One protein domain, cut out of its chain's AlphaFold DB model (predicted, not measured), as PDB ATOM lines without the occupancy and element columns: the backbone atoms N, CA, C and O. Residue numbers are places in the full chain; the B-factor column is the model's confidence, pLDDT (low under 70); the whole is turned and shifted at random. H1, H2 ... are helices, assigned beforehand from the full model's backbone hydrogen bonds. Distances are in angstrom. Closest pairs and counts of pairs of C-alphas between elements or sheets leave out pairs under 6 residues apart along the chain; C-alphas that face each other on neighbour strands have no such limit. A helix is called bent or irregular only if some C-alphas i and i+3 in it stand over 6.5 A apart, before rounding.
ATOM      1  N   GLU A   7      98.981  -9.118   9.157       77.94
ATOM      2  CA  GLU A   7     100.125  -8.371   9.704       77.94
ATOM      3  C   GLU A   7     100.083  -6.866   9.395       77.94
ATOM      4  O   GLU A   7     100.329  -6.039  10.268       77.94
ATOM      5  N   GLN A   8      99.732  -6.488   8.161       79.69
ATOM      6  CA  GLN A   8      99.592  -5.082   7.776       79.69
ATOM      7  C   GLN A   8      98.406  -4.435   8.487       79.69
ATOM      8  O   GLN A   8      98.515  -3.290   8.911       79.69
ATOM      9  N   ARG A   9      97.287  -5.154   8.652       77.50
ATOM     10  CA  ARG A   9      96.130  -4.652   9.408       77.50
ATOM     11  C   ARG A   9      96.502  -4.382  10.861       77.50
ATOM     12  O   ARG A   9      96.227  -3.289  11.337       77.50
ATOM     13  N   THR A  10      97.191  -5.315  11.514       80.38
ATOM     14  CA  THR A  10      97.696  -5.126  12.879       80.38
ATOM     15  C   THR A  10      98.669  -3.953  12.953       80.38
ATOM     16  O   THR A  10      98.538  -3.117  13.838       80.38
ATOM     17  N   LYS A  11      99.591  -3.823  11.989       86.56
ATOM     18  CA  LYS A  11     100.537  -2.699  11.927       86.56
ATOM     19  C   LYS A  11      99.833  -1.348  11.765       86.56
ATOM     20  O   LYS A  11     100.146  -0.413  12.495       86.56
ATOM     21  N   TYR A  12      98.894  -1.229  10.826       85.94
ATOM     22  CA  TYR A  12      98.160   0.020  10.595       85.94
ATOM     23  C   TYR A  12      97.214   0.358  11.739       85.94
ATOM     24  O   TYR A  12      97.095   1.529  12.083       85.94
ATOM     25  N   LEU A  13      96.571  -0.642  12.345       85.25
ATOM     26  CA  LEU A  13      95.774  -0.415  13.540       85.25
ATOM     27  C   LEU A  13      96.661   0.031  14.703       85.25
ATOM     28  O   LEU A  13      96.320   1.009  15.349       85.25
ATOM     29  N   GLY A  14      97.811  -0.609  14.923       88.44
ATOM     30  CA  GLY A  14      98.780  -0.188  15.937       88.44
ATOM     31  C   GLY A  14      99.235   1.258  15.739       88.44
ATOM     32  O   GLY A  14      99.251   2.032  16.689       88.44
ATOM     33  N   LEU A  15      99.507   1.660  14.494       91.56
ATOM     34  CA  LEU A  15      99.835   3.046  14.164       91.56
ATOM     35  C   LEU A  15      98.654   4.001  14.414       91.56
ATOM     36  O   LEU A  15      98.841   5.089  14.949       91.56
ATOM     37  N   ALA A  16      97.433   3.608  14.047       90.38
ATOM     38  CA  ALA A  16      96.236   4.404  14.309       90.38
ATOM     39  C   ALA A  16      95.971   4.560  15.815       90.38
ATOM     40  O   ALA A  16      95.584   5.641  16.248       90.38
ATOM     41  N   LEU A  17      96.212   3.510  16.606       89.56
ATOM     42  CA  LEU A  17      96.118   3.536  18.065       89.56
ATOM     43  C   LEU A  17      97.166   4.469  18.675       89.56
ATOM     44  O   LEU A  17      96.806   5.306  19.491       89.56
ATOM     45  N   ASP A  18      98.413   4.421  18.207       91.62
ATOM     46  CA  ASP A  18      99.459   5.359  18.634       91.62
ATOM     47  C   ASP A  18      99.084   6.822  18.318       91.62
ATOM     48  O   ASP A  18      99.207   7.702  19.170       91.62
ATOM     49  N   TYR A  19      98.543   7.099  17.125       91.00
ATOM     50  CA  TYR A  19      98.050   8.441  16.789       91.00
ATOM     51  C   TYR A  19      96.860   8.874  17.641       91.00
ATOM     52  O   TYR A  19      96.790  10.034  18.047       91.00
ATOM     53  N   ARG A  20      95.928   7.959  17.908       91.94
ATOM     54  CA  ARG A  20      94.788   8.189  18.794       91.94
ATOM     55  C   ARG A  20      95.270   8.540  20.196       91.94
ATOM     56  O   ARG A  20      94.847   9.562  20.720       91.94
ATOM     57  N   ASP A  21      96.169   7.753  20.775       90.75
ATOM     58  CA  ASP A  21      96.654   7.965  22.137       90.75
ATOM     59  C   ASP A  21      97.436   9.290  22.240       90.75
ATOM     60  O   ASP A  21      97.181  10.086  23.142       90.75
ATOM     61  N   LYS A  22      98.261   9.623  21.237       91.19
ATOM     62  CA  LYS A  22      98.911  10.945  21.124       91.19
ATOM     63  C   LYS A  22      97.916  12.096  20.982       91.19
ATOM     64  O   LYS A  22      98.154  13.183  21.505       91.19
ATOM     65  N   ALA A  23      96.823  11.899  20.246       88.75
ATOM     66  CA  ALA A  23      95.776  12.907  20.110       88.75
ATOM     67  C   ALA A  23      95.034  13.106  21.440       88.75
ATOM     68  O   ALA A  23      94.793  14.246  21.829       88.75
ATOM     69  N   LEU A  24      94.740  12.022  22.163       87.38
ATOM     70  CA  LEU A  24      94.133  12.063  23.496       87.38
ATOM     71  C   LEU A  24      95.039  12.712  24.542       87.38
ATOM     72  O   LEU A  24      94.530  13.380  25.431       87.38
ATOM     73  N   GLU A  25      96.356  12.565  24.424       90.62
ATOM     74  CA  GLU A  25      97.326  13.239  25.290       90.62
ATOM     75  C   GLU A  25      97.388  14.750  25.013       90.62
ATOM     76  O   GLU A  25      97.431  15.561  25.936       90.62
ATOM     77  N   LYS A  26      97.369  15.149  23.735       86.25
ATOM     78  CA  LYS A  26      97.643  16.536  23.317       86.25
ATOM     79  C   LYS A  26      96.416  17.435  23.213       86.25
ATOM     80  O   LYS A  26      96.548  18.650  23.332       86.25
ATOM     81  N   LEU A  27      95.242  16.872  22.943       84.81
ATOM     82  CA  LEU A  27      94.016  17.621  22.670       84.81
ATOM     83  C   LEU A  27      92.958  17.684  23.799       84.81
ATOM     84  O   LEU A  27      91.872  18.184  23.502       84.81
ATOM     85  N   PRO A  28      93.189  17.287  25.077       83.81
ATOM     86  CA  PRO A  28      92.154  17.402  26.113       83.81
ATOM     87  C   PRO A  28      91.574  18.811  26.242       83.81
ATOM     88  O   PRO A  28      90.360  18.975  26.324       83.81
ATOM     89  N   TYR A  29      92.438  19.829  26.222       82.38
ATOM     90  CA  TYR A  29      92.023  21.224  26.364       82.38
ATOM     91  C   TYR A  29      91.171  21.691  25.175       82.38
ATOM     92  O   TYR A  29      90.128  22.316  25.360       82.38
ATOM     93  N   VAL A  30      91.581  21.310  23.961       82.56
ATOM     94  CA  VAL A  30      90.897  21.657  22.707       82.56
ATOM     95  C   VAL A  30      89.515  21.002  22.641       82.56
ATOM     96  O   VAL A  30      88.546  21.643  22.249       82.56
ATOM     97  N   PHE A  31      89.383  19.750  23.091       82.19
ATOM     98  CA  PHE A  31      88.091  19.059  23.100       82.19
ATOM     99  C   PHE A  31      87.131  19.549  24.185       82.19
ATOM    100  O   PHE A  31      85.920  19.484  23.983       82.19
ATOM    101  N   GLN A  32      87.634  20.041  25.322       82.12
ATOM    102  CA  GLN A  32      86.789  20.538  26.413       82.12
ATOM    103  C   GLN A  32      86.182  21.912  26.117       82.12
ATOM    104  O   GLN A  32      85.052  22.186  26.529       82.12
ATOM    105  N   ASN A  33      86.921  22.777  25.420       83.06
ATOM    106  CA  ASN A  33      86.478  24.126  25.077       83.06
ATOM    107  C   ASN A  33      86.903  24.483  23.642       83.06
ATOM    108  O   ASN A  33      87.780  25.332  23.472       83.06
ATOM    109  N   PRO A  34      86.308  23.846  22.614       82.00
ATOM    110  CA  PRO A  34      86.572  24.238  21.239       82.00
ATOM    111  C   PRO A  34      86.077  25.670  21.029       82.00
ATOM    112  O   PRO A  34      84.970  26.011  21.453       82.00
ATOM    113  N   SER A  35      86.881  26.510  20.380       84.88
ATOM    114  CA  SER A  35      86.376  27.777  19.851       84.88
ATOM    115  C   SER A  35      85.396  27.520  18.700       84.88
ATOM    116  O   SER A  35      85.377  26.430  18.118       84.88
ATOM    117  N   ASP A  36      84.568  28.510  18.359       80.25
ATOM    118  CA  ASP A  36      83.529  28.359  17.329       80.25
ATOM    119  C   ASP A  36      84.104  27.933  15.963       80.25
ATOM    120  O   ASP A  36      83.506  27.121  15.259       80.25
ATOM    121  N   ASP A  37      85.303  28.408  15.617       83.12
ATOM    122  CA  ASP A  37      86.054  28.042  14.410       83.12
ATOM    123  C   ASP A  37      86.719  26.653  14.488       83.12
ATOM    124  O   ASP A  37      87.035  26.055  13.461       83.12
ATOM    125  N   GLN A  38      86.892  26.097  15.691       82.00
ATOM    126  CA  GLN A  38      87.476  24.770  15.921       82.00
ATOM    127  C   GLN A  38      86.430  23.661  16.059       82.00
ATOM    128  O   GLN A  38      86.794  22.481  16.039       82.00
ATOM    129  N   GLY A  39      85.145  24.002  16.191       77.44
ATOM    130  CA  GLY A  39      84.075  23.044  16.477       77.44
ATOM    131  C   GLY A  39      84.011  21.882  15.482       77.44
ATOM    132  O   GLY A  39      83.977  20.720  15.890       77.44
ATOM    133  N   GLU A  40      84.072  22.171  14.179       75.88
ATOM    134  CA  GLU A  40      84.038  21.136  13.137       75.88
ATOM    135  C   GLU A  40      85.287  20.239  13.167       75.88
ATOM    136  O   GLU A  40      85.173  19.012  13.139       75.88
ATOM    137  N   ALA A  41      86.482  20.823  13.291       80.50
ATOM    138  CA  ALA A  41      87.722  20.054  13.374       80.50
ATOM    139  C   ALA A  41      87.744  19.145  14.615       80.50
ATOM    140  O   ALA A  41      88.159  17.986  14.533       80.50
ATOM    141  N   CYS A  42      87.238  19.634  15.749       80.69
ATOM    142  CA  CYS A  42      87.102  18.855  16.977       80.69
ATOM    143  C   CYS A  42      86.099  17.711  16.823       80.69
ATOM    144  O   CYS A  42      86.363  16.601  17.286       80.69
ATOM    145  N   PHE A  43      84.978  17.937  16.132       81.12
ATOM    146  CA  PHE A  43      84.033  16.871  15.803       81.12
ATOM    147  C   PHE A  43      84.692  15.773  14.970       81.12
ATOM    148  O   PHE A  43      84.632  14.603  15.338       81.12
ATOM    149  N   TRP A  44      85.374  16.128  13.880       81.19
ATOM    150  CA  TRP A  44      86.018  15.129  13.028       81.19
ATOM    151  C   TRP A  44      87.148  14.394  13.747       81.19
ATOM    152  O   TRP A  44      87.258  13.173  13.622       81.19
ATOM    153  N   ALA A  45      87.949  15.099  14.548       85.06
ATOM    154  CA  ALA A  45      88.995  14.485  15.355       85.06
ATOM    155  C   ALA A  45      88.411  13.493  16.373       85.06
ATOM    156  O   ALA A  45      88.848  12.344  16.427       85.06
ATOM    157  N   THR A  46      87.384  13.887  17.130       83.56
ATOM    158  CA  THR A  46      86.735  12.998  18.105       83.56
ATOM    159  C   THR A  46      86.006  11.836  17.427       83.56
ATOM    160  O   THR A  46      86.064  10.711  17.924       83.56
ATOM    161  N   ALA A  47      85.380  12.041  16.265       83.56
ATOM    162  CA  ALA A  47      84.788  10.970  15.466       83.56
ATOM    163  C   ALA A  47      85.849   9.952  15.022       83.56
ATOM    164  O   ALA A  47      85.658   8.751  15.195       83.56
ATOM    165  N   MET A  48      86.999  10.413  14.521       86.75
ATOM    166  CA  MET A  48      88.101   9.540  14.102       86.75
ATOM    167  C   MET A  48      88.720   8.782  15.279       86.75
ATOM    168  O   MET A  48      88.890   7.566  15.189       86.75
ATOM    169  N   ILE A  49      88.989   9.456  16.402       88.88
ATOM    170  CA  ILE A  49      89.431   8.815  17.653       88.88
ATOM    171  C   ILE A  49      88.415   7.749  18.075       88.88
ATOM    172  O   ILE A  49      88.801   6.646  18.470       88.88
ATOM    173  N   GLY A  50      87.121   8.038  17.943       87.38
ATOM    174  CA  GLY A  50      86.065   7.091  18.260       87.38
ATOM    175  C   GLY A  50      86.057   5.866  17.345       87.38
ATOM    176  O   GLY A  50      86.051   4.735  17.825       87.38
ATOM    177  N   LEU A  51      86.166   6.052  16.028       87.06
ATOM    178  CA  LEU A  51      86.269   4.940  15.074       87.06
ATOM    179  C   LEU A  51      87.502   4.063  15.336       87.06
ATOM    180  O   LEU A  51      87.419   2.839  15.231       87.06
ATOM    181  N   ILE A  52      88.634   4.667  15.707       90.19
ATOM    182  CA  ILE A  52      89.849   3.931  16.082       90.19
ATOM    183  C   ILE A  52      89.634   3.176  17.401       90.19
ATOM    184  O   ILE A  52      90.054   2.028  17.518       90.19
ATOM    185  N   THR A  53      88.938   3.776  18.371       88.38
ATOM    186  CA  THR A  53      88.568   3.128  19.645       88.38
ATOM    187  C   THR A  53      87.679   1.906  19.412       88.38
ATOM    188  O   THR A  53      87.931   0.845  19.974       88.38
ATOM    189  N   LEU A  54      86.695   2.010  18.516       86.81
ATOM    190  CA  LEU A  54      85.874   0.869  18.105       86.81
ATOM    191  C   LEU A  54      86.726  -0.219  17.445       86.81
ATOM    192  O   LEU A  54      86.628  -1.388  17.811       86.81
ATOM    193  N   ALA A  55      87.629   0.153  16.537       86.75
ATOM    194  CA  ALA A  55      88.529  -0.803  15.899       86.75
ATOM    195  C   ALA A  55      89.502  -1.471  16.894       86.75
ATOM    196  O   ALA A  55      89.867  -2.629  16.689       86.75
ATOM    197  N   ARG A  56      89.890  -0.782  17.981       87.50
ATOM    198  CA  ARG A  56      90.734  -1.326  19.061       87.50
ATOM    199  C   ARG A  56      90.126  -2.582  19.669       87.50
ATOM    200  O   ARG A  56      90.845  -3.564  19.820       87.50
ATOM    201  N   SER A  57      88.825  -2.554  19.971       82.25
ATOM    202  CA  SER A  57      88.117  -3.675  20.615       82.25
ATOM    203  C   SER A  57      88.256  -4.992  19.843       82.25
ATOM    204  O   SER A  57      88.320  -6.067  20.431       82.25
ATOM    205  N   GLN A  58      88.427  -4.914  18.519       80.38
ATOM    206  CA  GLN A  58      88.591  -6.094  17.673       80.38
ATOM    207  C   GLN A  58      89.972  -6.756  17.788       80.38
ATOM    208  O   GLN A  58      90.125  -7.918  17.409       80.38
ATOM    209  N   VAL A  59      90.990  -6.028  18.254       82.75
ATOM    210  CA  VAL A  59      92.378  -6.518  18.340       82.75
ATOM    211  C   VAL A  59      92.835  -6.674  19.782       82.75
ATOM    212  O   VAL A  59      93.507  -7.649  20.107       82.75
ATOM    213  N   ASP A  60      92.431  -5.757  20.650       83.44
ATOM    214  CA  ASP A  60      92.736  -5.772  22.069       83.44
ATOM    215  C   ASP A  60      91.514  -6.245  22.862       83.44
ATOM    216  O   ASP A  60      90.683  -5.451  23.300       83.44
ATOM    217  N   ARG A  61      91.428  -7.563  23.073       79.00
ATOM    218  CA  ARG A  61      90.360  -8.189  23.871       79.00
ATOM    219  C   ARG A  61      90.408  -7.835  25.362       79.00
ATOM    220  O   ARG A  61      89.531  -8.275  26.098       79.00
ATOM    221  N   SER A  62      91.432  -7.112  25.827       84.19
ATOM    222  CA  SER A  62      91.484  -6.652  27.220       84.19
ATOM    223  C   SER A  62      90.524  -5.487  27.479       84.19
ATOM    224  O   SER A  62      90.036  -5.333  28.598       84.19
ATOM    225  N   ALA A  63      90.205  -4.701  26.446       85.12
ATOM    226  CA  ALA A  63      89.201  -3.656  26.532       85.12
ATOM    227  C   ALA A  63      87.806  -4.273  26.390       85.12
ATOM    228  O   ALA A  63      87.486  -4.895  25.379       85.12
ATOM    229  N   THR A  64      86.968  -4.072  27.404       91.44
ATOM    230  CA  THR A  64      85.555  -4.462  27.338       91.44
ATOM    231  C   THR A  64      84.810  -3.536  26.370       91.44
ATOM    232  O   THR A  64      85.090  -2.331  26.318       91.44
ATOM    233  N   ALA A  65      83.854  -4.058  25.612       90.62
ATOM    234  CA  ALA A  65      82.993  -3.280  24.731       90.62
ATOM    235  C   ALA A  65      82.247  -2.163  25.486       90.62
ATOM    236  O   ALA A  65      82.136  -1.047  24.973       90.62
ATOM    237  N   ILE A  66      81.818  -2.412  26.731       92.31
ATOM    238  CA  ILE A  66      81.240  -1.383  27.609       92.31
ATOM    239  C   ILE A  66      82.263  -0.277  27.888       92.31
ATOM    240  O   ILE A  66      81.935   0.900  27.747       92.31
ATOM    241  N   SER A  67      83.510  -0.618  28.240       91.88
ATOM    242  CA  SER A  67      84.543   0.397  28.499       91.88
ATOM    243  C   SER A  67      84.841   1.256  27.271       91.88
ATOM    244  O   SER A  67      84.951   2.473  27.397       91.88
ATOM    245  N   ALA A  68      84.877   0.650  26.082       90.25
ATOM    246  CA  ALA A  68      85.041   1.376  24.830       90.25
ATOM    247  C   ALA A  68      83.835   2.287  24.548       90.25
ATOM    248  O   ALA A  68      84.023   3.428  24.141       90.25
ATOM    249  N   MET A  69      82.603   1.846  24.820       90.94
ATOM    250  CA  MET A  69      81.418   2.700  24.685       90.94
ATOM    251  C   MET A  69      81.449   3.897  25.648       90.94
ATOM    252  O   MET A  69      81.159   5.019  25.237       90.94
ATOM    253  N   LEU A  70      81.824   3.679  26.909       91.50
ATOM    254  CA  LEU A  70      81.967   4.750  27.900       91.50
ATOM    255  C   LEU A  70      83.080   5.729  27.519       91.50
ATOM    256  O   LEU A  70      82.969   6.937  27.731       91.50
ATOM    257  N   GLU A  71      84.159   5.226  26.928       89.44
ATOM    258  CA  GLU A  71      85.207   6.070  26.377       89.44
ATOM    259  C   GLU A  71      84.672   6.921  25.217       89.44
ATOM    260  O   GLU A  71      84.841   8.137  25.238       89.44
ATOM    261  N   LEU A  72      83.935   6.329  24.270       87.31
ATOM    262  CA  LEU A  72      83.286   7.061  23.175       87.31
ATOM    263  C   LEU A  72      82.350   8.154  23.682       87.31
ATOM    264  O   LEU A  72      82.406   9.285  23.202       87.31
ATOM    265  N   SER A  73      81.522   7.850  24.682       87.81
ATOM    266  CA  SER A  73      80.592   8.833  25.234       87.81
ATOM    267  C   SER A  73      81.312   9.979  25.937       87.81
ATOM    268  O   SER A  73      80.857  11.117  25.876       87.81
ATOM    269  N   ARG A  74      82.450   9.718  26.592       86.50
ATOM    270  CA  ARG A  74      83.279  10.768  27.208       86.50
ATOM    271  C   ARG A  74      83.961  11.632  26.150       86.50
ATOM    272  O   ARG A  74      83.977  12.853  26.293       86.50
ATOM    273  N   LEU A  75      84.479  11.014  25.089       83.38
ATOM    274  CA  LEU A  75      85.128  11.711  23.977       83.38
ATOM    275  C   LEU A  75      84.163  12.634  23.239       83.38
ATOM    276  O   LEU A  75      84.518  13.762  22.908       83.38
ATOM    277  N   TRP A  76      82.940  12.169  23.013       78.81
ATOM    278  CA  TRP A  76      81.937  12.921  22.270       78.81
ATOM    279  C   TRP A  76      81.116  13.869  23.150       78.81
ATOM    280  O   TRP A  76      80.785  14.969  22.717       78.81
ATOM    281  N   GLY A  77      80.876  13.517  24.415       69.88
ATOM    282  CA  GLY A  77      80.152  14.359  25.371       69.88
ATOM    283  C   GLY A  77      80.936  15.579  25.868       69.88
ATOM    284  O   GLY A  77      80.335  16.516  26.389       69.88
ATOM    285  N   GLY A  78      82.268  15.584  25.721       56.22
ATOM    286  CA  GLY A  78      83.121  16.730  26.060       56.22
ATOM    287  C   GLY A  78      83.037  17.871  25.048       56.22
ATOM    288  O   GLY A  78      83.175  19.036  25.416       56.22
ATOM    289  N   SER A  79      82.741  17.550  23.789       54.47
ATOM    290  CA  SER A  79      82.538  18.570  22.779       54.47
ATOM    291  C   SER A  79      81.202  19.264  23.039       54.47
ATOM    292  O   SER A  79      80.130  18.700  22.817       54.47
ATOM    293  N   LYS A  80      81.245  20.515  23.509       56.38
ATOM    294  CA  LYS A  80      80.120  21.458  23.408       56.38
ATOM    295  C   LYS A  80      79.889  21.783  21.931       56.38
ATOM    296  O   LYS A  80      79.980  22.935  21.522       56.38
ATOM    297  N   LEU A  81      79.667  20.766  21.102       52.06
ATOM    298  CA  LEU A  81      79.303  20.975  19.720       52.06
ATOM    299  C   LEU A  81      78.041  21.827  19.747       52.06
ATOM    300  O   LEU A  81      77.104  21.468  20.475       52.06
ATOM    301  N   PRO A  82      78.006  22.960  19.021       49.53
ATOM    302  CA  PRO A  82      76.767  23.695  18.842       49.53
ATOM    303  C   PRO A  82      75.742  22.660  18.411       49.53
ATOM    304  O   PRO A  82      75.983  22.004  17.399       49.53
ATOM    305  N   LYS A  83      74.707  22.432  19.248       51.84
ATOM    306  CA  LYS A  83      73.704  21.364  19.090       51.84
ATOM    307  C   LYS A  83      73.463  21.196  17.605       51.84
ATOM    308  O   LYS A  83      72.830  22.081  17.023       51.84
ATOM    309  N   GLU A 100      58.347  -4.180  14.775       76.06
ATOM    310  CA  GLU A 100      58.936  -4.965  15.880       76.06
ATOM    311  C   GLU A 100      59.977  -4.240  16.760       76.06
ATOM    312  O   GLU A 100      59.846  -4.256  17.983       76.06
ATOM    313  N   PHE A 101      60.984  -3.570  16.183       76.81
ATOM    314  CA  PHE A 101      62.008  -2.867  16.980       76.81
ATOM    315  C   PHE A 101      61.431  -1.635  17.689       76.81
ATOM    316  O   PHE A 101      61.633  -1.450  18.887       76.81
ATOM    317  N   ALA A 102      60.683  -0.805  16.956       75.69
ATOM    318  CA  ALA A 102      60.064   0.398  17.504       75.69
ATOM    319  C   ALA A 102      58.990   0.054  18.546       75.69
ATOM    320  O   ALA A 102      58.891   0.720  19.570       75.69
ATOM    321  N   GLU A 103      58.219  -1.006  18.318       78.88
ATOM    322  CA  GLU A 103      57.208  -1.508  19.243       78.88
ATOM    323  C   GLU A 103      57.836  -2.100  20.498       78.88
ATOM    324  O   GLU A 103      57.375  -1.813  21.598       78.88
ATOM    325  N   GLY A 104      58.931  -2.854  20.372       79.38
ATOM    326  CA  GLY A 104      59.673  -3.332  21.534       79.38
ATOM    327  C   GLY A 104      60.241  -2.192  22.378       79.38
ATOM    328  O   GLY A 104      60.091  -2.216  23.598       79.38
ATOM    329  N   LEU A 105      60.805  -1.153  21.747       78.31
ATOM    330  CA  LEU A 105      61.244   0.051  22.462       78.31
ATOM    331  C   LEU A 105      60.068   0.782  23.127       78.31
ATOM    332  O   LEU A 105      60.185   1.169  24.287       78.31
ATOM    333  N   ARG A 106      58.923   0.934  22.447       77.69
ATOM    334  CA  ARG A 106      57.707   1.546  23.020       77.69
ATOM    335  C   ARG A 106      57.176   0.765  24.222       77.69
ATOM    336  O   ARG A 106      56.875   1.356  25.257       77.69
ATOM    337  N   ASN A 107      57.103  -0.557  24.115       82.75
ATOM    338  CA  ASN A 107      56.677  -1.423  25.213       82.75
ATOM    339  C   ASN A 107      57.650  -1.349  26.388       82.75
ATOM    340  O   ASN A 107      57.219  -1.264  27.538       82.75
ATOM    341  N   PHE A 108      58.951  -1.290  26.102       80.88
ATOM    342  CA  PHE A 108      59.962  -1.084  27.125       80.88
ATOM    343  C   PHE A 108      59.790   0.268  27.829       80.88
ATOM    344  O   PHE A 108      59.744   0.296  29.052       80.88
ATOM    345  N   ILE A 109      59.579   1.365  27.091       79.31
ATOM    346  CA  ILE A 109      59.285   2.698  27.651       79.31
ATOM    347  C   ILE A 109      58.091   2.655  28.620       79.31
ATOM    348  O   ILE A 109      58.157   3.230  29.711       79.31
ATOM    349  N   ASN A 110      57.016   1.956  28.251       82.75
ATOM    350  CA  ASN A 110      55.825   1.814  29.093       82.75
ATOM    351  C   ASN A 110      56.111   1.013  30.377       82.75
ATOM    352  O   ASN A 110      55.579   1.335  31.445       82.75
ATOM    353  N   TYR A 111      56.995   0.016  30.291       83.62
ATOM    354  CA  TYR A 111      57.417  -0.815  31.419       83.62
ATOM    355  C   TYR A 111      58.250  -0.056  32.465       83.62
ATOM    356  O   TYR A 111      58.220  -0.422  33.635       83.62
ATOM    357  N   LEU A 112      58.920   1.049  32.109       82.75
ATOM    358  CA  LEU A 112      59.767   1.846  33.022       82.75
ATOM    359  C   LEU A 112      59.009   2.594  34.140       82.75
ATOM    360  O   LEU A 112      59.516   3.554  34.728       82.75
ATOM    361  N   SER A 113      57.775   2.200  34.434       77.56
ATOM    362  CA  SER A 113      56.944   2.776  35.484       77.56
ATOM    363  C   SER A 113      57.537   2.459  36.862       77.56
ATOM    364  O   SER A 113      57.494   1.322  37.311       77.56
ATOM    365  N   GLY A 114      58.109   3.471  37.526       83.25
ATOM    366  CA  GLY A 114      58.620   3.365  38.902       83.25
ATOM    367  C   GLY A 114      60.059   3.845  39.119       83.25
ATOM    368  O   GLY A 114      60.451   4.035  40.264       83.25
ATOM    369  N   SER A 115      60.842   4.092  38.062       87.25
ATOM    370  CA  SER A 115      62.199   4.640  38.216       87.25
ATOM    371  C   SER A 115      62.193   6.171  38.313       87.25
ATOM    372  O   SER A 115      61.562   6.844  37.495       87.25
ATOM    373  N   SER A 116      62.952   6.732  39.261       93.50
ATOM    374  CA  SER A 116      63.232   8.175  39.344       93.50
ATOM    375  C   SER A 116      63.949   8.710  38.102       93.50
ATOM    376  O   SER A 116      63.744   9.858  37.716       93.50
ATOM    377  N   ASP A 117      64.748   7.869  37.440       94.31
ATOM    378  CA  ASP A 117      65.500   8.209  36.231       94.31
ATOM    379  C   ASP A 117      64.701   7.926  34.938       94.31
ATOM    380  O   ASP A 117      65.231   8.061  33.834       94.31
ATOM    381  N   LYS A 118      63.396   7.610  35.033       92.38
ATOM    382  CA  LYS A 118      62.508   7.386  33.873       92.38
ATOM    383  C   LYS A 118      62.640   8.462  32.780       92.38
ATOM    384  O   LYS A 118      62.767   8.072  31.619       92.38
ATOM    385  N   PRO A 119      62.660   9.779  33.077       94.19
ATOM    386  CA  PRO A 119      62.802  10.799  32.034       94.19
ATOM    387  C   PRO A 119      64.108  10.675  31.236       94.19
ATOM    388  O   PRO A 119      64.129  10.947  30.036       94.19
ATOM    389  N   VAL A 120      65.191  10.233  31.886       94.81
ATOM    390  CA  VAL A 120      66.498  10.014  31.253       94.81
ATOM    391  C   VAL A 120      66.415   8.833  30.289       94.81
ATOM    392  O   VAL A 120      66.830   8.955  29.137       94.81
ATOM    393  N   TYR A 121      65.820   7.718  30.720       94.06
ATOM    394  CA  TYR A 121      65.649   6.533  29.879       94.06
ATOM    395  C   TYR A 121      64.753   6.788  28.669       94.06
ATOM    396  O   TYR A 121      65.127   6.421  27.558       94.06
ATOM    397  N   VAL A 122      63.611   7.455  28.861       91.94
ATOM    398  CA  VAL A 122      62.677   7.785  27.772       91.94
ATOM    399  C   VAL A 122      63.377   8.611  26.699       91.94
ATOM    400  O   VAL A 122      63.372   8.223  25.536       91.94
ATOM    401  N   LYS A 123      64.075   9.682  27.092       93.62
ATOM    402  CA  LYS A 123      64.812  10.550  26.162       93.62
ATOM    403  C   LYS A 123      65.866   9.783  25.355       93.62
ATOM    404  O   LYS A 123      66.040  10.027  24.163       93.62
ATOM    405  N   VAL A 124      66.582   8.859  25.993       94.25
ATOM    406  CA  VAL A 124      67.628   8.058  25.342       94.25
ATOM    407  C   VAL A 124      67.042   6.991  24.407       94.25
ATOM    408  O   VAL A 124      67.601   6.740  23.336       94.25
ATOM    409  N   LEU A 125      65.907   6.397  24.774       93.00
ATOM    410  CA  LEU A 125      65.174   5.441  23.946       93.00
ATOM    411  C   LEU A 125      64.541   6.110  22.722       93.00
ATOM    412  O   LEU A 125      64.660   5.584  21.619       93.00
ATOM    413  N   GLU A 126      63.942   7.290  22.886       92.31
ATOM    414  CA  GLU A 126      63.430   8.107  21.777       92.31
ATOM    415  C   GLU A 126      64.550   8.487  20.803       92.31
ATOM    416  O   GLU A 126      64.391   8.383  19.584       92.31
ATOM    417  N   LEU A 127      65.715   8.870  21.338       93.25
ATOM    418  CA  LEU A 127      66.908   9.115  20.537       93.25
ATOM    419  C   LEU A 127      67.326   7.844  19.782       93.25
ATOM    420  O   LEU A 127      67.516   7.904  18.572       93.25
ATOM    421  N   LEU A 128      67.409   6.686  20.447       93.69
ATOM    422  CA  LEU A 128      67.772   5.420  19.795       93.69
ATOM    423  C   LEU A 128      66.796   5.050  18.675       93.69
ATOM    424  O   LEU A 128      67.217   4.656  17.588       93.69
ATOM    425  N   GLN A 129      65.495   5.210  18.921       91.25
ATOM    426  CA  GLN A 129      64.449   4.952  17.941       91.25
ATOM    427  C   GLN A 129      64.600   5.862  16.716       91.25
ATOM    428  O   GLN A 129      64.538   5.383  15.582       91.25
ATOM    429  N   LYS A 130      64.850   7.157  16.933       91.38
ATOM    430  CA  LYS A 130      65.094   8.132  15.866       91.38
ATOM    431  C   LYS A 130      66.336   7.777  15.043       91.38
ATOM    432  O   LYS A 130      66.271   7.766  13.814       91.38
ATOM    433  N   GLU A 131      67.449   7.462  15.701       90.44
ATOM    434  CA  GLU A 131      68.706   7.100  15.036       90.44
ATOM    435  C   GLU A 131      68.576   5.791  14.234       90.44
ATOM    436  O   GLU A 131      69.067   5.689  13.106       90.44
ATOM    437  N   HIS A 132      67.843   4.806  14.762       88.50
ATOM    438  CA  HIS A 132      67.518   3.571  14.047       88.50
ATOM    439  C   HIS A 132      66.625   3.830  12.823       88.50
ATOM    440  O   HIS A 132      66.860   3.254  11.756       88.50
ATOM    441  N   HIS A 133      65.633   4.720  12.935       87.56
ATOM    442  CA  HIS A 133      64.795   5.117  11.802       87.56
ATOM    443  C   HIS A 133      65.634   5.753  10.681       87.56
ATOM    444  O   HIS A 133      65.503   5.365   9.520       87.56
ATOM    445  N   MET A 134      66.563   6.658  11.014       85.75
ATOM    446  CA  MET A 134      67.485   7.237  10.025       85.75
ATOM    447  C   MET A 134      68.375   6.172   9.376       85.75
ATOM    448  O   MET A 134      68.573   6.182   8.161       85.75
ATOM    449  N   TRP A 135      68.861   5.201  10.147       85.69
ATOM    450  CA  TRP A 135      69.642   4.102   9.589       85.69
ATOM    451  C   TRP A 135      68.865   3.260   8.572       85.69
ATOM    452  O   TRP A 135      69.403   2.947   7.506       85.69
ATOM    453  N   ARG A 136      67.587   2.961   8.829       83.00
ATOM    454  CA  ARG A 136      66.723   2.254   7.866       83.00
ATOM    455  C   ARG A 136      66.563   3.010   6.546       83.00
ATOM    456  O   ARG A 136      66.384   2.375   5.511       83.00
ATOM    457  N   GLN A 137      66.723   4.331   6.554       86.06
ATOM    458  CA  GLN A 137      66.773   5.173   5.355       86.06
ATOM    459  C   GLN A 137      68.161   5.184   4.676       86.06
ATOM    460  O   GLN A 137      68.486   6.101   3.926       86.06
ATOM    461  N   ASN A 138      68.987   4.156   4.913       79.75
ATOM    462  CA  ASN A 138      70.378   4.019   4.464       79.75
ATOM    463  C   ASN A 138      71.357   5.043   5.065       79.75
ATOM    464  O   ASN A 138      72.420   5.282   4.488       79.75
ATOM    465  N   ASN A 139      71.051   5.615   6.235       82.50
ATOM    466  CA  ASN A 139      71.958   6.527   6.929       82.50
ATOM    467  C   ASN A 139      72.597   5.893   8.177       82.50
ATOM    468  O   ASN A 139      72.155   6.096   9.306       82.50
ATOM    469  N   SER A 140      73.671   5.122   7.992       79.56
ATOM    470  CA  SER A 140      74.373   4.439   9.093       79.56
ATOM    471  C   SER A 140      75.028   5.373  10.113       79.56
ATOM    472  O   SER A 140      75.427   4.903  11.178       79.56
ATOM    473  N   THR A 141      75.162   6.672   9.819       83.75
ATOM    474  CA  THR A 141      75.758   7.619  10.770       83.75
ATOM    475  C   THR A 141      74.889   7.808  12.002       83.75
ATOM    476  O   THR A 141      75.436   8.087  13.065       83.75
ATOM    477  N   GLY A 142      73.573   7.594  11.886       86.19
ATOM    478  CA  GLY A 142      72.657   7.829  12.989       86.19
ATOM    479  C   GLY A 142      72.956   6.943  14.198       86.19
ATOM    480  O   GLY A 142      73.311   7.425  15.273       86.19
ATOM    481  N   ILE A 143      72.966   5.623  13.986       89.88
ATOM    482  CA  ILE A 143      73.333   4.647  15.025       89.88
ATOM    483  C   ILE A 143      74.734   4.925  15.593       89.88
ATOM    484  O   ILE A 143      74.942   4.854  16.798       89.88
ATOM    485  N   LEU A 144      75.708   5.307  14.770       86.81
ATOM    486  CA  LEU A 144      77.051   5.613  15.278       86.81
ATOM    487  C   LEU A 144      77.086   6.869  16.150       86.81
ATOM    488  O   LEU A 144      77.817   6.906  17.135       86.81
ATOM    489  N   SER A 145      76.269   7.866  15.820       87.06
ATOM    490  CA  SER A 145      76.158   9.105  16.587       87.06
ATOM    491  C   SER A 145      75.348   8.965  17.873       87.06
ATOM    492  O   SER A 145      75.433   9.837  18.732       87.06
ATOM    493  N   TRP A 146      74.598   7.872  18.056       92.31
ATOM    494  CA  TRP A 146      73.768   7.690  19.245       92.31
ATOM    495  C   TRP A 146      74.578   7.846  20.536       92.31
ATOM    496  O   TRP A 146      74.244   8.697  21.353       92.31
ATOM    497  N   ALA A 147      75.699   7.128  20.681       88.69
ATOM    498  CA  ALA A 147      76.524   7.193  21.891       88.69
ATOM    499  C   ALA A 147      77.125   8.591  22.149       88.69
ATOM    500  O   ALA A 147      77.430   8.916  23.295       88.69
ATOM    501  N   ALA A 148      77.257   9.427  21.109       83.69
ATOM    502  CA  ALA A 148      77.689  10.822  21.226       83.69
ATOM    503  C   ALA A 148      76.590  11.735  21.780       83.69
ATOM    504  O   ALA A 148      76.870  12.709  22.473       83.69
ATOM    505  N   CYS A 149      75.340  11.429  21.441       87.06
ATOM    506  CA  CYS A 149      74.171  12.250  21.735       87.06
ATOM    507  C   CYS A 149      73.476  11.866  23.053       87.06
ATOM    508  O   CYS A 149      72.538  12.544  23.478       87.06
ATOM    509  N   VAL A 150      73.902  10.771  23.684       91.31
ATOM    510  CA  VAL A 150      73.323  10.272  24.933       91.31
ATOM    511  C   VAL A 150      73.685  11.177  26.111       91.31
ATOM    512  O   VAL A 150      74.791  11.699  26.229       91.31
ATOM    513  N   ASP A 151      72.717  11.359  27.006       91.19
ATOM    514  CA  ASP A 151      72.847  12.212  28.180       91.19
ATOM    515  C   ASP A 151      73.942  11.714  29.143       91.19
ATOM    516  O   ASP A 151      74.064  10.515  29.410       91.19
ATOM    517  N   LYS A 152      74.715  12.636  29.730       92.12
ATOM    518  CA  LYS A 152      75.775  12.292  30.692       92.12
ATOM    519  C   LYS A 152      75.226  11.522  31.896       92.12
ATOM    520  O   LYS A 152      75.897  10.614  32.385       92.12
ATOM    521  N   ARG A 153      74.009  11.844  32.356       95.19
ATOM    522  CA  ARG A 153      73.350  11.121  33.453       95.19
ATOM    523  C   ARG A 153      73.083   9.665  33.079       95.19
ATOM    524  O   ARG A 153      73.297   8.789  33.904       95.19
ATOM    525  N   PHE A 154      72.682   9.398  31.838       95.50
ATOM    526  CA  PHE A 154      72.489   8.029  31.362       95.50
ATOM    527  C   PHE A 154      73.801   7.241  31.377       95.50
ATOM    528  O   PHE A 154      73.834   6.120  31.869       95.50
ATOM    529  N   MET A 155      74.900   7.836  30.907       94.50
ATOM    530  CA  MET A 155      76.202   7.159  30.917       94.50
ATOM    531  C   MET A 155      76.697   6.865  32.341       94.50
ATOM    532  O   MET A 155      77.279   5.812  32.574       94.50
ATOM    533  N   GLN A 156      76.391   7.728  33.316       94.44
ATOM    534  CA  GLN A 156      76.636   7.429  34.734       94.44
ATOM    535  C   GLN A 156      75.812   6.233  35.231       94.44
ATOM    536  O   GLN A 156      76.321   5.437  36.012       94.44
ATOM    537  N   LEU A 157      74.561   6.085  34.783       95.00
ATOM    538  CA  LEU A 157      73.721   4.932  35.128       95.00
ATOM    539  C   LEU A 157      74.285   3.635  34.522       95.00
ATOM    540  O   LEU A 157      74.323   2.613  35.202       95.00
ATOM    541  N   VAL A 158      74.821   3.687  33.297       94.44
ATOM    542  CA  VAL A 158      75.558   2.560  32.691       94.44
ATOM    543  C   VAL A 158      76.811   2.214  33.508       94.44
ATOM    544  O   VAL A 158      77.041   1.048  33.817       94.44
ATOM    545  N   GLU A 159      77.603   3.212  33.917       93.25
ATOM    546  CA  GLU A 159      78.780   3.011  34.783       93.25
ATOM    547  C   GLU A 159      78.412   2.392  36.139       93.25
ATOM    548  O   GLU A 159      79.123   1.523  36.643       93.25
ATOM    549  N   GLN A 160      77.276   2.803  36.706       94.75
ATOM    550  CA  GLN A 160      76.704   2.260  37.943       94.75
ATOM    551  C   GLN A 160      76.068   0.878  37.760       94.75
ATOM    552  O   GLN A 160      75.581   0.298  38.727       94.75
ATOM    553  N   LYS A 161      76.101   0.337  36.537       92.69
ATOM    554  CA  LYS A 161      75.486  -0.934  36.151       92.69
ATOM    555  C   LYS A 161      73.982  -0.982  36.424       92.69
ATOM    556  O   LYS A 161      73.450  -2.052  36.718       92.69
ATOM    557  N   ASP A 162      73.296   0.154  36.310       93.00
ATOM    558  CA  ASP A 162      71.840   0.181  36.366       93.00
ATOM    559  C   ASP A 162      71.268  -0.767  35.300       93.00
ATOM    560  O   ASP A 162      71.654  -0.731  34.128       93.00
ATOM    561  N   VAL A 163      70.358  -1.643  35.727       89.19
ATOM    562  CA  VAL A 163      69.815  -2.726  34.897       89.19
ATOM    563  C   VAL A 163      69.090  -2.176  33.668       89.19
ATOM    564  O   VAL A 163      69.231  -2.724  32.574       89.19
ATOM    565  N   ILE A 164      68.340  -1.085  33.825       90.25
ATOM    566  CA  ILE A 164      67.592  -0.455  32.738       90.25
ATOM    567  C   ILE A 164      68.564   0.220  31.771       90.25
ATOM    568  O   ILE A 164      68.451   0.012  30.563       90.25
ATOM    569  N   ALA A 165      69.530   0.991  32.274       93.75
ATOM    570  CA  ALA A 165      70.525   1.664  31.441       93.75
ATOM    571  C   ALA A 165      71.322   0.660  30.599       93.75
ATOM    572  O   ALA A 165      71.436   0.806  29.382       93.75
ATOM    573  N   ASN A 166      71.804  -0.406  31.234       92.81
ATOM    574  CA  ASN A 166      72.494  -1.503  30.569       92.81
ATOM    575  C   ASN A 166      71.613  -2.159  29.510       92.81
ATOM    576  O   ASN A 166      72.044  -2.343  28.376       92.81
ATOM    577  N   LEU A 167      70.352  -2.438  29.826       90.56
ATOM    578  CA  LEU A 167      69.424  -2.985  28.852       90.56
ATOM    579  C   LEU A 167      69.254  -2.053  27.635       90.56
ATOM    580  O   LEU A 167      69.379  -2.515  26.504       90.56
ATOM    581  N   VAL A 168      69.081  -0.741  27.828       92.69
ATOM    582  CA  VAL A 168      69.073   0.250  26.731       92.69
ATOM    583  C   VAL A 168      70.346   0.157  25.876       92.69
ATOM    584  O   VAL A 168      70.273   0.179  24.645       92.69
ATOM    585  N   VAL A 169      71.513  -0.025  26.496       94.50
ATOM    586  CA  VAL A 169      72.773  -0.242  25.769       94.50
ATOM    587  C   VAL A 169      72.792  -1.589  25.029       94.50
ATOM    588  O   VAL A 169      73.349  -1.670  23.936       94.50
ATOM    589  N   ALA A 170      72.143  -2.638  25.534       91.38
ATOM    590  CA  ALA A 170      71.991  -3.891  24.791       91.38
ATOM    591  C   ALA A 170      71.135  -3.705  23.522       91.38
ATOM    592  O   ALA A 170      71.501  -4.231  22.469       91.38
ATOM    593  N   PHE A 171      70.059  -2.905  23.573       90.94
ATOM    594  CA  PHE A 171      69.308  -2.523  22.362       90.94
ATOM    595  C   PHE A 171      70.216  -1.803  21.354       90.94
ATOM    596  O   PHE A 171      70.174  -2.086  20.155       90.94
ATOM    597  N   TYR A 172      71.076  -0.908  21.842       94.19
ATOM    598  CA  TYR A 172      72.065  -0.228  21.014       94.19
ATOM    599  C   TYR A 172      73.090  -1.197  20.398       94.19
ATOM    600  O   TYR A 172      73.355  -1.140  19.196       94.19
ATOM    601  N   GLY A 173      73.618  -2.138  21.182       93.81
ATOM    602  CA  GLY A 173      74.533  -3.178  20.711       93.81
ATOM    603  C   GLY A 173      73.911  -4.077  19.641       93.81
ATOM    604  O   GLY A 173      74.572  -4.404  18.653       93.81
ATOM    605  N   ALA A 174      72.622  -4.402  19.766       90.50
ATOM    606  CA  ALA A 174      71.881  -5.132  18.739       90.50
ATOM    607  C   ALA A 174      71.783  -4.336  17.425       90.50
ATOM    608  O   ALA A 174      72.070  -4.882  16.358       90.50
ATOM    609  N   ALA A 175      71.481  -3.034  17.492       90.56
ATOM    610  CA  ALA A 175      71.477  -2.162  16.315       90.56
ATOM    611  C   ALA A 175      72.876  -2.043  15.674       90.56
ATOM    612  O   ALA A 175      73.025  -2.120  14.454       90.56
ATOM    613  N   LEU A 176      73.938  -1.938  16.482       91.00
ATOM    614  CA  LEU A 176      75.322  -1.969  15.996       91.00
ATOM    615  C   LEU A 176      75.684  -3.308  15.341       91.00
ATOM    616  O   LEU A 176      76.433  -3.337  14.366       91.00
ATOM    617  N   HIS A 177      75.148  -4.426  15.833       90.50
ATOM    618  CA  HIS A 177      75.381  -5.743  15.245       90.50
ATOM    619  C   HIS A 177      74.778  -5.873  13.834       90.50
ATOM    620  O   HIS A 177      75.322  -6.589  12.982       90.50
ATOM    621  N   GLU A 178      73.703  -5.149  13.517       87.56
ATOM    622  CA  GLU A 178      73.204  -5.051  12.139       87.56
ATOM    623  C   GLU A 178      74.216  -4.350  11.208       87.56
ATOM    624  O   GLU A 178      74.250  -4.628  10.007       87.56
ATOM    625  N   LEU A 179      75.126  -3.538  11.762       87.31
ATOM    626  CA  LEU A 179      76.214  -2.865  11.049       87.31
ATOM    627  C   LEU A 179      77.552  -3.632  11.057       87.31
ATOM    628  O   LEU A 179      78.559  -3.091  10.595       87.31
ATOM    629  N   ARG A 180      77.590  -4.893  11.515       89.12
ATOM    630  CA  ARG A 180      78.812  -5.725  11.651       89.12
ATOM    631  C   ARG A 180      79.682  -5.860  10.398       89.12
ATOM    632  O   ARG A 180      80.872  -6.139  10.493       89.12
ATOM    633  N   ASN A 181      79.107  -5.649   9.213       84.06
ATOM    634  CA  ASN A 181      79.848  -5.658   7.946       84.06
ATOM    635  C   ASN A 181      80.741  -4.415   7.768       84.06
ATOM    636  O   ASN A 181      81.540  -4.342   6.834       84.06
ATOM    637  N   THR A 182      80.602  -3.428   8.650       83.00
ATOM    638  CA  THR A 182      81.414  -2.217   8.673       83.00
ATOM    639  C   THR A 182      82.714  -2.490   9.416       83.00
ATOM    640  O   THR A 182      82.700  -2.932  10.562       83.00
ATOM    641  N   TRP A 183      83.846  -2.202   8.769       80.12
ATOM    642  CA  TRP A 183      85.171  -2.634   9.231       80.12
ATOM    643  C   TRP A 183      85.528  -2.187  10.657       80.12
ATOM    644  O   TRP A 183      86.166  -2.944  11.378       80.12
ATOM    645  N   TYR A 184      85.108  -0.991  11.077       80.75
ATOM    646  CA  TYR A 184      85.386  -0.476  12.422       80.75
ATOM    647  C   TYR A 184      84.401  -0.981  13.484       80.75
ATOM    648  O   TYR A 184      84.721  -0.922  14.662       80.75
ATOM    649  N   ILE A 185      83.232  -1.504  13.091       87.00
ATOM    650  CA  ILE A 185      82.237  -2.049  14.028       87.00
ATOM    651  C   ILE A 185      82.515  -3.530  14.272       87.00
ATOM    652  O   ILE A 185      82.674  -3.939  15.414       87.00
ATOM    653  N   GLY A 186      82.621  -4.337  13.211       88.06
ATOM    654  CA  GLY A 186      82.922  -5.768  13.326       88.06
ATOM    655  C   GLY A 186      82.019  -6.490  14.334       88.06
ATOM    656  O   GLY A 186      80.795  -6.450  14.218       88.06
ATOM    657  N   SER A 187      82.622  -7.150  15.328       88.31
ATOM    658  CA  SER A 187      81.927  -7.870  16.406       88.31
ATOM    659  C   SER A 187      81.502  -6.997  17.591       88.31
ATOM    660  O   SER A 187      80.835  -7.512  18.491       88.31
ATOM    661  N   PHE A 188      81.807  -5.695  17.584       90.69
ATOM    662  CA  PHE A 188      81.597  -4.801  18.725       90.69
ATOM    663  C   PHE A 188      80.154  -4.820  19.245       90.69
ATOM    664  O   PHE A 188      79.929  -4.962  20.440       90.69
ATOM    665  N   GLY A 189      79.158  -4.768  18.350       91.31
ATOM    666  CA  GLY A 189      77.746  -4.810  18.753       91.31
ATOM    667  C   GLY A 189      77.363  -6.095  19.500       91.31
ATOM    668  O   GLY A 189      76.698  -6.041  20.531       91.31
ATOM    669  N   SER A 190      77.837  -7.256  19.034       89.56
ATOM    670  CA  SER A 190      77.605  -8.535  19.725       89.56
ATOM    671  C   SER A 190      78.394  -8.663  21.026       89.56
ATOM    672  O   SER A 190      77.900  -9.266  21.973       89.56
ATOM    673  N   GLU A 191      79.603  -8.106  21.088       89.50
ATOM    674  CA  GLU A 191      80.414  -8.086  22.309       89.50
ATOM    675  C   GLU A 191      79.765  -7.214  23.382       89.50
ATOM    676  O   GLU A 191      79.638  -7.659  24.518       89.50
ATOM    677  N   LEU A 192      79.245  -6.044  22.998       91.81
ATOM    678  CA  LEU A 192      78.509  -5.144  23.881       91.81
ATOM    679  C   LEU A 192      77.278  -5.831  24.481       91.81
ATOM    680  O   LEU A 192      77.092  -5.825  25.693       91.81
ATOM    681  N   VAL A 193      76.476  -6.502  23.648       91.12
ATOM    682  CA  VAL A 193      75.330  -7.297  24.117       91.12
ATOM    683  C   VAL A 193      75.791  -8.411  25.064       91.12
ATOM    684  O   VAL A 193      75.215  -8.581  26.133       91.12
ATOM    685  N   ARG A 194      76.853  -9.148  24.717       86.94
ATOM    686  CA  ARG A 194      77.367 -10.264  25.528       86.94
ATOM    687  C   ARG A 194      77.895  -9.823  26.892       86.94
ATOM    688  O   ARG A 194      77.764 -10.581  27.843       86.94
ATOM    689  N   GLU A 195      78.506  -8.649  26.984       88.94
ATOM    690  CA  GLU A 195      79.025  -8.101  28.243       88.94
ATOM    691  C   GLU A 195      77.932  -7.568  29.160       88.94
ATOM    692  O   GLU A 195      78.088  -7.593  30.378       88.94
ATOM    693  N   ILE A 196      76.828  -7.109  28.577       88.00
ATOM    694  CA  ILE A 196      75.684  -6.578  29.313       88.00
ATOM    695  C   ILE A 196      74.752  -7.690  29.787       88.00
ATOM    696  O   ILE A 196      74.220  -7.612  30.890       88.00
ATOM    697  N   LEU A 197      74.568  -8.733  28.974       77.00
ATOM    698  CA  LEU A 197      73.657  -9.845  29.244       77.00
ATOM    699  C   LEU A 197      73.966 -10.765  30.439       77.00
ATOM    700  O   LEU A 197      73.031 -11.477  30.816       77.00
ATOM    701  N   PRO A 198      75.139 -10.788  31.111       67.31
ATOM    702  CA  PRO A 198      75.277 -11.441  32.405       67.31
ATOM    703  C   PRO A 198      74.579 -10.605  33.497       67.31
ATOM    704  O   PRO A 198      75.141 -10.335  34.555       67.31
ATOM    705  N   LEU A 199      73.318 -10.230  33.251       60.56
ATOM    706  CA  LEU A 199      72.336  -9.712  34.199       60.56
ATOM    707  C   LEU A 199      71.922 -10.831  35.164       60.56
ATOM    708  O   LEU A 199      70.744 -11.137  35.322       60.56
ATOM    709  N   ARG A 200      72.909 -11.478  35.784       49.84
ATOM    710  CA  ARG A 200      72.756 -12.647  36.656       49.84
ATOM    711  C   ARG A 200      71.824 -12.371  37.845       49.84
ATOM    712  O   ARG A 200      71.277 -13.314  38.398       49.84
ATOM    713  N   ASP A 201      71.611 -11.090  38.152       54.56
ATOM    714  CA  ASP A 201      70.789 -10.598  39.258       54.56
ATOM    715  C   ASP A 201      69.498  -9.880  38.803       54.56
ATOM    716  O   ASP A 201      68.788  -9.305  39.630       54.56
ATOM    717  N   ALA A 202      69.172  -9.854  37.503       57.12
ATOM    718  CA  ALA A 202      67.918  -9.250  37.046       57.12
ATOM    719  C   ALA A 202      66.720 -10.172  37.353       57.12
ATOM    720  O   ALA A 202      66.847 -11.389  37.232       57.12
ATOM    721  N   PRO A 203      65.537  -9.619  37.696       61.19
ATOM    722  CA  PRO A 203      64.333 -10.421  37.903       61.19
ATOM    723  C   PRO A 203      64.037 -11.287  36.674       61.19
ATOM    724  O   PRO A 203      64.137 -10.798  35.545       61.19
ATOM    725  N   ASP A 204      63.606 -12.536  36.876       54.47
ATOM    726  CA  ASP A 204      63.349 -13.504  35.796       54.47
ATOM    727  C   ASP A 204      62.446 -12.946  34.679       54.47
ATOM    728  O   ASP A 204      62.668 -13.203  33.498       54.47
ATOM    729  N   SER A 205      61.467 -12.104  35.025       59.19
ATOM    730  CA  SER A 205      60.584 -11.429  34.060       59.19
ATOM    731  C   SER A 205      61.328 -10.483  33.109       59.19
ATOM    732  O   SER A 205      60.989 -10.376  31.928       59.19
ATOM    733  N   THR A 206      62.368  -9.815  33.607       59.25
ATOM    734  CA  THR A 206      63.221  -8.910  32.834       59.25
ATOM    735  C   THR A 206      64.131  -9.727  31.926       59.25
ATOM    736  O   THR A 206      64.167  -9.475  30.727       59.25
ATOM    737  N   LEU A 207      64.765 -10.781  32.445       56.38
ATOM    738  CA  LEU A 207      65.601 -11.685  31.650       56.38
ATOM    739  C   LEU A 207      64.837 -12.343  30.496       56.38
ATOM    740  O   LEU A 207      65.336 -12.340  29.374       56.38
ATOM    741  N   ILE A 208      63.618 -12.832  30.734       60.34
ATOM    742  CA  ILE A 208      62.774 -13.449  29.696       60.34
ATOM    743  C   ILE A 208      62.435 -12.442  28.592       60.34
ATOM    744  O   ILE A 208      62.543 -12.764  27.411       60.34
ATOM    745  N   THR A 209      62.090 -11.205  28.958       60.75
ATOM    746  CA  THR A 209      61.745 -10.150  27.990       60.75
ATOM    747  C   THR A 209      62.955  -9.748  27.146       60.75
ATOM    748  O   THR A 209      62.847  -9.605  25.928       60.75
ATOM    749  N   ILE A 210      64.127  -9.615  27.773       58.41
ATOM    750  CA  ILE A 210      65.385  -9.298  27.090       58.41
ATOM    751  C   ILE A 210      65.783 -10.434  26.157       58.41
ATOM    752  O   ILE A 210      66.130 -10.190  25.006       58.41
ATOM    753  N   GLN A 211      65.729 -11.671  26.642       60.91
ATOM    754  CA  GLN A 211      66.125 -12.842  25.881       60.91
ATOM    755  C   GLN A 211      65.211 -13.020  24.668       60.91
ATOM    756  O   GLN A 211      65.715 -13.130  23.555       60.91
ATOM    757  N   ASP A 212      63.892 -12.941  24.840       63.16
ATOM    758  CA  ASP A 212      62.928 -13.054  23.743       63.16
ATOM    759  C   ASP A 212      63.076 -11.922  22.718       63.16
ATOM    760  O   ASP A 212      63.019 -12.162  21.510       63.16
ATOM    761  N   PHE A 213      63.335 -10.698  23.170       60.50
ATOM    762  CA  PHE A 213      63.526  -9.551  22.287       60.50
ATOM    763  C   PHE A 213      64.859  -9.603  21.522       60.50
ATOM    764  O   PHE A 213      64.888  -9.435  20.300       60.50
ATOM    765  N   VAL A 214      65.966  -9.900  22.210       59.56
ATOM    766  CA  VAL A 214      67.296 -10.074  21.602       59.56
ATOM    767  C   VAL A 214      67.277 -11.237  20.610       59.56
ATOM    768  O   VAL A 214      67.821 -11.110  19.517       59.56
ATOM    769  N   ILE A 215      66.597 -12.340  20.936       58.78
ATOM    770  CA  ILE A 215      66.354 -13.462  20.017       58.78
ATOM    771  C   ILE A 215      65.588 -12.998  18.775       58.78
ATOM    772  O   ILE A 215      65.961 -13.356  17.659       58.78
ATOM    773  N   THR A 216      64.547 -12.187  18.956       61.03
ATOM    774  CA  THR A 216      63.700 -11.712  17.855       61.03
ATOM    775  C   THR A 216      64.473 -10.809  16.888       61.03
ATOM    776  O   THR A 216      64.324 -10.949  15.676       61.03
ATOM    777  N   ILE A 217      65.360  -9.942  17.386       51.34
ATOM    778  CA  ILE A 217      66.140  -9.013  16.544       51.34
ATOM    779  C   ILE A 217      67.418  -9.607  15.980       51.34
ATOM    780  O   ILE A 217      67.774  -9.311  14.840       51.34
ATOM    781  N   LEU A 218      68.116 -10.452  16.740       47.34
ATOM    782  CA  LEU A 218      69.313 -11.126  16.242       47.34
ATOM    783  C   LEU A 218      68.978 -12.284  15.290       47.34
ATOM    784  O   LEU A 218      69.890 -12.831  14.665       47.34
ATOM    785  N   ARG A 219      67.693 -12.638  15.132       53.62
ATOM    786  CA  ARG A 219      67.239 -13.613  14.140       53.62
ATOM    787  C   ARG A 219      67.699 -13.186  12.734       53.62
ATOM    788  O   ARG A 219      67.312 -12.122  12.241       53.62
ATOM    789  N   PRO A 220      68.484 -14.013  12.023       45.62
ATOM    790  CA  PRO A 220      68.826 -13.743  10.635       45.62
ATOM    791  C   PRO A 220      67.553 -13.732   9.781       45.62
ATOM    792  O   PRO A 220      66.846 -14.732   9.704       45.62
ATOM    793  N   LYS A 221      67.279 -12.627   9.080       46.28
ATOM    794  CA  LYS A 221      66.088 -12.449   8.220       46.28
ATOM    795  C   LYS A 221      65.964 -13.419   7.025       46.28
ATOM    796  O   LYS A 221      65.077 -13.219   6.204       46.28
ATOM    797  N   GLN A 222      66.851 -14.403   6.851       42.75
ATOM    798  CA  GLN A 222      66.964 -15.138   5.580       42.75
ATOM    799  C   GLN A 222      66.534 -16.606   5.578       42.75
ATOM    800  O   GLN A 222      66.433 -17.157   4.487       42.75
TER     801      GLN A 222
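What this domain is: This is residues 7 to 83 and 100 to 222 of the 662 residues of an uncharacterized protein of Elsinoe australis (UniProt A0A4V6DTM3). A bundle of four helices, H5, H6, H9 and H11, makes one side of a rounded body; H7, H8 and H10 pack on H9, and H4 packs on these three. Beyond H4 comes H3, which runs side by side with it, and H1 crosses H3 at the far end, with short H2 nearby. The printed part has 200 residues with eleven named helices, H1 to H11 in chain order, and no named strand: all helix. It is compact, with a radius of gyration of the C-alphas of 17.2 A and spans of 47 by 40 by 35 A.

Where its parts are: H1, residues 7 to 26, begins at C-alpha 7 (100.125, -8.371, 9.704) and is 28.5 A long. H2 is residues 28 to 32. H3, residues 39 to 57, is 27.3 A long, and H4, residues 65 to 77, 17.9 A. After the cut come H5, residues 100 to 111, 16.2 A, and H6, residues 118 to 136, 26.8 A. H7 is residues 141 to 149 and only just irregular: C-alphas 144 and 147 are 6.8 A apart. H8 is residues 152 to 159, H9 residues 163 to 178, 23.1 A, and H10 residues 188 to 196. H11, residues 204 to 218, 20.6 A, ends at C-alpha 218 (69.313, -11.126, 16.242).

How they stand to each other: H9 is the hub, touching H6, H7, H8, H10 and H11. H9 and H10 form a hairpin at a shallow tilt of 23 degrees; their closest C-alphas, of Gly 173 and Gly 189, are 4.1 A apart. H6 and H9 touch and run the same way at 5 degrees, a shallow tilt, closest at C-alphas Leu 125 and Val 168, 7.1 A. H5 and H6 form a hairpin in which H6 touches H5 with residues 121 to 129 alone, closest at C-alphas Ile 109 and Val 122, 6.1 A. H4 and H7 touch about perpendicular, at 77 degrees, closest at C-alphas Trp 76 and Ala 148, 4.9 A. H3 and H4 form a hairpin at 5 degrees, a shallow tilt. H3 touches H1 with residues 49 to 56 alone, at a steep tilt of 45 degrees, closest at C-alphas Arg 20 and Ile 49, 5.5 A. H2 and H3 only just touch, with 3 pairs of C-alphas within 8 A. Every O i to N i+4 pair is within hydrogen-bond range in H1, H2, H4, H5, H6, H8, H9, H10 and H11; H3 has 14 of 15, H7 3 of 5.

The domain as a whole: The two C-alphas farthest apart, of Gln 8 and Gly 114, are 52.1 A apart. Residues 84 to 99 are not printed, and C-alphas 83 and 100 are 30.4 A apart across the cut. Of the links that are printed whole, none is long. Mean pLDDT of the printed part is 82.2; residues 77 to 83 and 198 to 222 are under 70.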